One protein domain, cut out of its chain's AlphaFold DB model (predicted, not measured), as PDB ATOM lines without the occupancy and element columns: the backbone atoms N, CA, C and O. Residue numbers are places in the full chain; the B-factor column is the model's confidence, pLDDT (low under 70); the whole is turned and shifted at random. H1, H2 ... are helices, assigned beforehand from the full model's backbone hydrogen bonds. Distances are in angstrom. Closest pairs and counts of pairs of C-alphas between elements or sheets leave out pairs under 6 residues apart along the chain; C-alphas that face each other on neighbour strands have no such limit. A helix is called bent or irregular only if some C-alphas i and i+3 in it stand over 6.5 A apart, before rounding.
ATOM      1  N   CYS A  35     164.626 205.354 133.772       97.25
ATOM      2  CA  CYS A  35     165.387 205.082 132.563       97.25
ATOM      3  C   CYS A  35     166.459 204.029 132.848       97.25
ATOM      4  O   CYS A  35     167.261 204.188 133.767       97.25
ATOM      5  N   LEU A  36     166.548 203.007 131.992       96.81
ATOM      6  CA  LEU A  36     167.514 201.918 132.172       96.81
ATOM      7  C   LEU A  36     168.985 202.383 132.205       96.81
ATOM      8  O   LEU A  36     169.828 201.694 132.780       96.81
ATOM      9  N   ALA A  37     169.300 203.528 131.588       96.75
ATOM     10  CA  ALA A  37     170.667 204.033 131.459       96.75
ATOM     11  C   ALA A  37     171.039 205.125 132.481       96.75
ATOM     12  O   ALA A  37     172.139 205.070 133.032       96.75
ATOM     13  N   CYS A  38     170.163 206.110 132.718       96.00
ATOM     14  CA  CYS A  38     170.489 207.327 133.481       96.00
ATOM     15  C   CYS A  38     169.582 207.610 134.689       96.00
ATOM     16  O   CYS A  38     169.724 208.658 135.305       96.00
ATOM     17  N   ASP A  39     168.636 206.722 135.003       94.56
ATOM     18  CA  ASP A  39     167.687 206.835 136.126       94.56
ATOM     19  C   ASP A  39     166.675 207.990 136.063       94.56
ATOM     20  O   ASP A  39     165.849 208.136 136.963       94.56
ATOM     21  N   ALA A  40     166.666 208.780 134.984       97.12
ATOM     22  CA  ALA A  40     165.616 209.770 134.751       97.12
ATOM     23  C   ALA A  40     164.227 209.110 134.750       97.12
ATOM     24  O   ALA A  40     164.073 207.997 134.246       97.12
ATOM     25  N   LEU A  41     163.208 209.801 135.266       96.19
ATOM     26  CA  LEU A  41     161.838 209.287 135.273       96.19
ATOM     27  C   LEU A  41     161.340 209.033 133.844       96.19
ATOM     28  O   LEU A  41     161.527 209.852 132.942       96.19
ATOM     29  N   VAL A  42     160.693 207.890 133.642       96.75
ATOM     30  CA  VAL A  42     160.103 207.481 132.362       96.75
ATOM     31  C   VAL A  42     158.661 207.048 132.569       96.75
ATOM     32  O   VAL A  42     158.210 206.858 133.688       96.75
ATOM     33  N   ARG A  43     157.904 206.878 131.484       91.69
ATOM     34  CA  ARG A  43     156.483 206.511 131.576       91.69
ATOM     35  C   ARG A  43     156.253 205.036 131.910       91.69
ATOM     36  O   ARG A  43     155.194 204.682 132.416       91.69
ATOM     37  N   ALA A  44     157.201 204.167 131.566       91.81
ATOM     38  CA  ALA A  44     157.053 202.727 131.731       91.81
ATOM     39  C   ALA A  44     158.390 202.063 132.096       91.81
ATOM     40  O   ALA A  44     159.423 202.438 131.533       91.81
ATOM     41  N   PRO A  45     158.389 201.038 132.971       92.25
ATOM     42  CA  PRO A  45     159.586 200.263 133.272       92.25
ATOM     43  C   PRO A  45     160.195 199.631 132.016       92.25
ATOM     44  O   PRO A  45     159.480 199.245 131.088       92.25
ATOM     45  N   GLY A  46     161.515 199.451 132.007       94.38
ATOM     46  CA  GLY A  46     162.193 198.785 130.894       94.38
ATOM     47  C   GLY A  46     162.332 199.649 129.638       94.38
ATOM     48  O   GLY A  46     162.455 199.096 128.545       94.38
ATOM     49  N   THR A  47     162.291 200.977 129.780       96.06
ATOM     50  CA  THR A  47     162.427 201.938 128.678       96.06
ATOM     51  C   THR A  47     163.624 202.870 128.881       96.06
ATOM     52  O   THR A  47     164.189 202.967 129.974       96.06
ATOM     53  N   LEU A  48     164.041 203.534 127.804       97.31
ATOM     54  CA  LEU A  48     164.998 204.637 127.854       97.31
ATOM     55  C   LEU A  48     164.235 205.961 127.829       97.31
ATOM     56  O   LEU A  48     163.192 206.065 127.184       97.31
ATOM     57  N   CYS A  49     164.768 206.977 128.506       97.81
ATOM     58  CA  CYS A  49     164.328 208.347 128.271       97.81
ATOM     59  C   CYS A  49     164.746 208.802 126.862       97.81
ATOM     60  O   CYS A  49     165.637 208.206 126.256       97.81
ATOM     61  N   HIS A  50     164.140 209.881 126.363       97.19
ATOM     62  CA  HIS A  50     164.404 210.415 125.021       97.19
ATOM     63  C   HIS A  50     165.899 210.658 124.759       97.19
ATOM     64  O   HIS A  50     166.438 210.166 123.779       97.19
ATOM     65  N   ALA A  51     166.600 211.327 125.678       97.81
ATOM     66  CA  ALA A  51     168.023 211.631 125.512       97.81
ATOM     67  C   ALA A  51     168.901 210.368 125.417       97.81
ATOM     68  O   ALA A  51     169.809 210.297 124.593       97.81
ATOM     69  N   CYS A  52     168.628 209.345 126.237       97.81
ATOM     70  CA  CYS A  52     169.356 208.077 126.151       97.81
ATOM     71  C   CYS A  52     168.963 207.263 124.917       97.81
ATOM     72  O   CYS A  52     169.796 206.522 124.408       97.81
ATOM     73  N   TRP A  53     167.718 207.378 124.454       96.12
ATOM     74  CA  TRP A  53     167.284 206.752 123.212       96.12
ATOM     75  C   TRP A  53     168.025 207.350 122.011       96.12
ATOM     76  O   TRP A  53     168.644 206.600 121.262       96.12
ATOM     77  N   ASP A  54     168.071 208.676 121.889       96.75
ATOM     78  CA  ASP A  54     168.788 209.359 120.802       96.75
ATOM     79  C   ASP A  54     170.296 209.111 120.850       96.75
ATOM     80  O   ASP A  54     170.943 208.924 119.823       96.75
ATOM     81  N   GLY A  55     170.866 209.066 122.056       96.50
ATOM     82  CA  GLY A  55     172.271 208.728 122.255       96.50
ATOM     83  C   GLY A  55     172.589 207.247 122.031       96.50
ATOM     84  O   GLY A  55     173.760 206.867 122.064       96.50
ATOM     85  N   SER A  56     171.592 206.380 121.840       95.75
ATOM     86  CA  SER A  56     171.812 204.956 121.597       95.75
ATOM     87  C   SER A  56     171.925 204.665 120.101       95.75
ATOM     88  O   SER A  56     171.048 204.995 119.311       95.75
ATOM     89  N   VAL A  57     173.015 204.007 119.706       95.38
ATOM     90  CA  VAL A  57     173.259 203.647 118.305       95.38
ATOM     91  C   VAL A  57     172.987 202.160 118.134       95.38
ATOM     92  O   VAL A  57     173.837 201.329 118.461       95.38
ATOM     93  N   PHE A  58     171.782 201.824 117.675       94.69
ATOM     94  CA  PHE A  58     171.393 200.440 117.412       94.69
ATOM     95  C   PHE A  58     172.102 199.890 116.171       94.69
ATOM     96  O   PHE A  58     172.173 200.550 115.139       94.69
ATOM     97  N   ILE A  59     172.593 198.658 116.271       95.38
ATOM     98  CA  ILE A  59     173.220 197.935 115.165       95.38
ATOM     99  C   ILE A  59     172.136 197.167 114.398       95.38
ATOM    100  O   ILE A  59     171.369 196.398 114.982       95.38
ATOM    101  N   SER A  60     172.089 197.353 113.081       92.44
ATOM    102  CA  SER A  60     171.185 196.652 112.161       92.44
ATOM    103  C   SER A  60     171.878 196.346 110.834       92.44
ATOM    104  O   SER A  60     172.959 196.865 110.576       92.44
ATOM    105  N   ALA A  96     175.407 192.056 118.243       95.94
ATOM    106  CA  ALA A  96     175.375 193.111 119.239       95.94
ATOM    107  C   ALA A  96     174.142 193.986 118.997       95.94
ATOM    108  O   ALA A  96     173.691 194.132 117.865       95.94
ATOM    109  N   VAL A  97     173.592 194.548 120.072       96.75
ATOM    110  CA  VAL A  97     172.435 195.455 119.985       96.75
ATOM    111  C   VAL A  97     172.877 196.875 119.661       96.75
ATOM    112  O   VAL A  97     172.209 197.557 118.894       96.75
ATOM    113  N   PHE A  98     173.992 197.315 120.247       96.06
ATOM    114  CA  PHE A  98     174.445 198.699 120.199       96.06
ATOM    115  C   PHE A  98     175.909 198.796 119.795       96.06
ATOM    116  O   PHE A  98     176.714 197.940 120.171       96.06
ATOM    117  N   VAL A  99     176.264 199.898 119.135       95.19
ATOM    118  CA  VAL A  99     177.647 200.379 119.125       95.19
ATOM    119  C   VAL A  99     178.025 200.757 120.557       95.19
ATOM    120  O   VAL A  99     177.203 201.268 121.327       95.19
ATOM    121  N   TYR A 100     179.263 200.463 120.945       95.19
ATOM    122  CA  TYR A 100     179.724 200.768 122.291       95.19
ATOM    123  C   TYR A 100     179.938 202.279 122.446       95.19
ATOM    124  O   TYR A 100     180.805 202.855 121.797       95.19
ATOM    125  N   ASN A 101     179.133 202.912 123.294       96.56
ATOM    126  CA  ASN A 101     179.142 204.344 123.585       96.56
ATOM    127  C   ASN A 101     178.715 204.577 125.044       96.56
ATOM    128  O   ASN A 101     178.555 203.616 125.797       96.56
ATOM    129  N   ASP A 102     178.525 205.824 125.468       97.31
ATOM    130  CA  ASP A 102     178.209 206.124 126.870       97.31
ATOM    131  C   ASP A 102     176.885 205.505 127.340       97.31
ATOM    132  O   ASP A 102     176.813 204.948 128.440       97.31
ATOM    133  N   VAL A 103     175.847 205.510 126.495       97.75
ATOM    134  CA  VAL A 103     174.551 204.903 126.831       97.75
ATOM    135  C   VAL A 103     174.680 203.387 126.952       97.75
ATOM    136  O   VAL A 103     174.278 202.804 127.963       97.75
ATOM    137  N   SER A 104     175.262 202.724 125.950       97.06
ATOM    138  CA  SER A 104     175.368 201.263 125.943       97.06
ATOM    139  C   SER A 104     176.371 200.746 126.983       97.06
ATOM    140  O   SER A 104     176.137 199.697 127.592       97.06
ATOM    141  N   ARG A 105     177.415 201.526 127.303       97.19
ATOM    142  CA  ARG A 105     178.294 201.326 128.467       97.19
ATOM    143  C   ARG A 105     177.500 201.352 129.767       97.19
ATOM    144  O   ARG A 105     177.631 200.418 130.555       97.19
ATOM    145  N   ASN A 106     176.677 202.375 129.996       96.81
ATOM    146  CA  ASN A 106     175.903 202.506 131.234       96.81
ATOM    147  C   ASN A 106     174.919 201.352 131.437       96.81
ATOM    148  O   ASN A 106     174.782 200.868 132.564       96.81
ATOM    149  N   LEU A 107     174.302 200.874 130.354       97.25
ATOM    150  CA  LEU A 107     173.451 199.683 130.366       97.25
ATOM    151  C   LEU A 107     174.253 198.422 130.716       97.25
ATOM    152  O   LEU A 107     173.887 197.691 131.637       97.25
ATOM    153  N   ALA A 108     175.372 198.184 130.025       96.69
ATOM    154  CA  ALA A 108     176.190 196.989 130.227       96.69
ATOM    155  C   ALA A 108     176.819 196.937 131.630       96.69
ATOM    156  O   ALA A 108     176.750 195.907 132.299       96.69
ATOM    157  N   ILE A 109     177.406 198.042 132.095       97.00
ATOM    158  CA  ILE A 109     177.997 198.153 133.435       97.00
ATOM    159  C   ILE A 109     176.910 198.134 134.511       97.00
ATOM    160  O   ILE A 109     177.090 197.503 135.548       97.00
ATOM    161  N   GLY A 110     175.766 198.779 134.258       96.75
ATOM    162  CA  GLY A 110     174.601 198.733 135.137       96.75
ATOM    163  C   GLY A 110     174.167 197.302 135.436       96.75
ATOM    164  O   GLY A 110     174.047 196.927 136.601       96.75
ATOM    165  N   LEU A 111     174.002 196.500 134.383       96.75
ATOM    166  CA  LEU A 111     173.635 195.094 134.503       96.75
ATOM    167  C   LEU A 111     174.727 194.261 135.192       96.75
ATOM    168  O   LEU A 111     174.413 193.468 136.072       96.75
ATOM    169  N   LYS A 112     175.995 194.421 134.792       96.88
ATOM    170  CA  LYS A 112     177.099 193.567 135.270       96.88
ATOM    171  C   LYS A 112     177.554 193.872 136.697       96.88
ATOM    172  O   LYS A 112     178.007 192.964 137.383       96.88
ATOM    173  N   HIS A 113     177.513 195.139 137.105       97.25
ATOM    174  CA  HIS A 113     178.255 195.607 138.281       97.25
ATOM    175  C   HIS A 113     177.457 196.508 139.227       97.25
ATOM    176  O   HIS A 113     177.945 196.794 140.314       97.25
ATOM    177  N   ARG A 114     176.261 196.980 138.847       96.06
ATOM    178  CA  ARG A 114     175.456 197.897 139.684       96.06
ATOM    179  C   ARG A 114     174.088 197.332 140.064       96.06
ATOM    180  O   ARG A 114     173.164 198.103 140.290       96.06
ATOM    181  N   ASP A 115     173.958 196.007 140.052       95.00
ATOM    182  CA  ASP A 115     172.730 195.275 140.390       95.00
ATOM    183  C   ASP A 115     171.470 195.767 139.645       95.00
ATOM    184  O   ASP A 115     170.336 195.666 140.111       95.00
ATOM    185  N   ARG A 116     171.629 196.297 138.421       94.25
ATOM    186  CA  ARG A 116     170.488 196.709 137.582       94.25
ATOM    187  C   ARG A 116     169.887 195.525 136.836       94.25
ATOM    188  O   ARG A 116     169.655 195.587 135.627       94.25
ATOM    189  N   THR A 117     169.627 194.436 137.548       94.50
ATOM    190  CA  THR A 117     169.082 193.184 136.999       94.50
ATOM    191  C   THR A 117     167.685 193.365 136.402       94.50
ATOM    192  O   THR A 117     167.344 192.704 135.422       94.50
ATOM    193  N   HIS A 118     166.918 194.355 136.873       92.81
ATOM    194  CA  HIS A 118     165.628 194.747 136.288       92.81
ATOM    195  C   HIS A 118     165.719 195.187 134.808       92.81
ATOM    196  O   HIS A 118     164.710 195.185 134.104       92.81
ATOM    197  N   SER A 119     166.910 195.558 134.315       95.44
ATOM    198  CA  SER A 119     167.144 195.889 132.901       95.44
ATOM    199  C   SER A 119     167.236 194.649 132.001       95.44
ATOM    200  O   SER A 119     166.981 194.740 130.796       95.44
ATOM    201  N   ALA A 120     167.537 193.476 132.572       96.75
ATOM    202  CA  ALA A 120     167.793 192.243 131.833       96.75
ATOM    203  C   ALA A 120     166.642 191.827 130.897       96.75
ATOM    204  O   ALA A 120     166.932 191.471 129.756       96.75
ATOM    205  N   PRO A 121     165.347 191.927 131.272       96.94
ATOM    206  CA  PRO A 121     164.260 191.593 130.355       96.94
ATOM    207  C   PRO A 121     164.219 192.488 129.111       96.94
ATOM    208  O   PRO A 121     163.929 192.009 128.018       96.94
ATOM    209  N   ALA A 122     164.499 193.789 129.251       96.44
ATOM    210  CA  ALA A 122     164.514 194.713 128.118       96.44
ATOM    211  C   ALA A 122     165.725 194.459 127.211       96.44
ATOM    212  O   ALA A 122     165.559 194.263 126.006       96.44
ATOM    213  N   LEU A 123     166.918 194.358 127.806       96.94
ATOM    214  CA  LEU A 123     168.160 194.052 127.092       96.94
ATOM    215  C   LEU A 123     168.087 192.692 126.383       96.94
ATOM    216  O   LEU A 123     168.488 192.575 125.229       96.94
ATOM    217  N   GLY A 124     167.506 191.685 127.036       96.94
ATOM    218  CA  GLY A 124     167.282 190.355 126.475       96.94
ATOM    219  C   GLY A 124     166.343 190.372 125.270       96.94
ATOM    220  O   GLY A 124     166.643 189.743 124.259       96.94
ATOM    221  N   ARG A 125     165.247 191.146 125.314       96.81
ATOM    222  CA  ARG A 125     164.362 191.324 124.144       96.81
ATOM    223  C   ARG A 125     165.080 191.993 122.974       96.81
ATOM    224  O   ARG A 125     164.865 191.597 121.828       96.81
ATOM    225  N   TRP A 126     165.928 192.986 123.237       96.44
ATOM    226  CA  TRP A 126     166.714 193.629 122.183       96.44
ATOM    227  C   TRP A 126     167.775 192.689 121.603       96.44
ATOM    228  O   TRP A 126     167.895 192.611 120.383       96.44
ATOM    229  N   LEU A 127     168.463 191.906 122.441       96.31
ATOM    230  CA  LEU A 127     169.398 190.864 122.003       96.31
ATOM    231  C   LEU A 127     168.703 189.795 121.159       96.31
ATOM    232  O   LEU A 127     169.184 189.470 120.080       96.31
ATOM    233  N   ALA A 128     167.545 189.296 121.598       96.06
ATOM    234  CA  ALA A 128     166.764 188.320 120.842       96.06
ATOM    235  C   ALA A 128     166.327 188.872 119.478       96.06
ATOM    236  O   ALA A 128     166.306 188.145 118.490       96.06
ATOM    237  N   ARG A 129     166.008 190.173 119.395       94.25
ATOM    238  CA  ARG A 129     165.699 190.830 118.122       94.25
ATOM    239  C   ARG A 129     166.929 190.958 117.222       94.25
ATOM    240  O   ARG A 129     166.784 190.697 116.036       94.25
ATOM    241  N   ALA A 130     168.081 191.343 117.766       94.44
ATOM    242  CA  ALA A 130     169.336 191.457 117.018       94.44
ATOM    243  C   ALA A 130     169.906 190.092 116.589       94.44
ATOM    244  O   ALA A 130     170.659 190.014 115.626       94.44
ATOM    245  N   GLY A 131     169.556 189.027 117.319       91.06
ATOM    246  CA  GLY A 131     169.968 187.645 117.075       91.06
ATOM    247  C   GLY A 131     169.249 186.936 115.927       91.06
ATOM    248  O   GLY A 131     169.696 185.855 115.541       91.06
ATOM    249  N   ARG A 132     168.155 187.515 115.418       86.12
ATOM    250  CA  ARG A 132     167.409 186.973 114.276       86.12
ATOM    251  C   ARG A 132     168.254 186.958 113.001       86.12
ATOM    252  O   ARG A 132     169.126 187.841 112.843       86.12
TER     253      ARG A 132
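Overview. This is residues 35 to 60 and 96 to 132 of the 132 residues of the protein "DZR_2 domain-containing protein" of Alphaproteobacteria bacterium (UniProt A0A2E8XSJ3). Two helices, the longest helix H3 and the shorter H2, make a V, with the end of H2 and the beginning of H3 at its corner and a tight turn joining them. Residues 96 to 101 run across the open side of the V, and the short helix H1 sits near the other end of H2, between the loop of residues 35 to 49 and the stretch of residues 55 to 60. The printed part has 63 residues, with three named helices in the order H1, H2, H3 and no named strand. Its class is all helix, though under half of the residues, 31 of 63, are in named elements. The whole is compact, with a radius of gyration of the C-alphas of 10.9 A, and its C-alphas span 30 by 23 by 20 A.

Arrangement. H3, residues 117 to 130, touches H2, residues 102 to 113. H3 touches H2 with residues 117 to 120 alone, and H2 touches H3 with residues 107 to 111 alone; the closest C-alphas of the two helices, those of Leu 111 and Thr 117, are 5.5 A apart. The two helices run opposite ways at a steep tilt of 56 degrees, with their centres 12.6 A apart. H1, residues 50 to 54, touches no helix. It is close to H2 but not clearly touching, with 1 pair of C-alphas within 8 A, those of Cys 52 and Val 103, 6.1 A apart. H1 and H3 are apart. In H1 and H2 each O i to N i+4 pair is within hydrogen-bond range; in H3, 8 of 10 are.

Along the chain. H3 is 20.1 A long from C-alpha 117 at (169.082, 193.184, 136.999) to C-alpha 130 at (169.336, 191.457, 117.018). H3 is irregular, but only just: C-alphas 118 and 121 are 6.9 A apart, and its line is a rough one. H2 is 15.5 A long and begins at C-alpha 102, at (178.209, 206.124, 126.870). H1 measures 6.2 A from first to last C-alpha and begins at C-alpha 50, at (164.404, 210.415, 125.021).

Size, cuts and confidence. The C-alphas farthest apart, those of Leu 41 and Arg 132, are 31.1 A apart. Residues 61 to 95 are not printed, and C-alphas 60 and 96 are 9.0 A apart across this cut, which falls in the link from H1 to H2. The link from H2 to H3 is tight, with 3 residues. Residues 35 to 49 hold no named element. The mean pLDDT of the printed part is 95.8, and no printed residue is under 70.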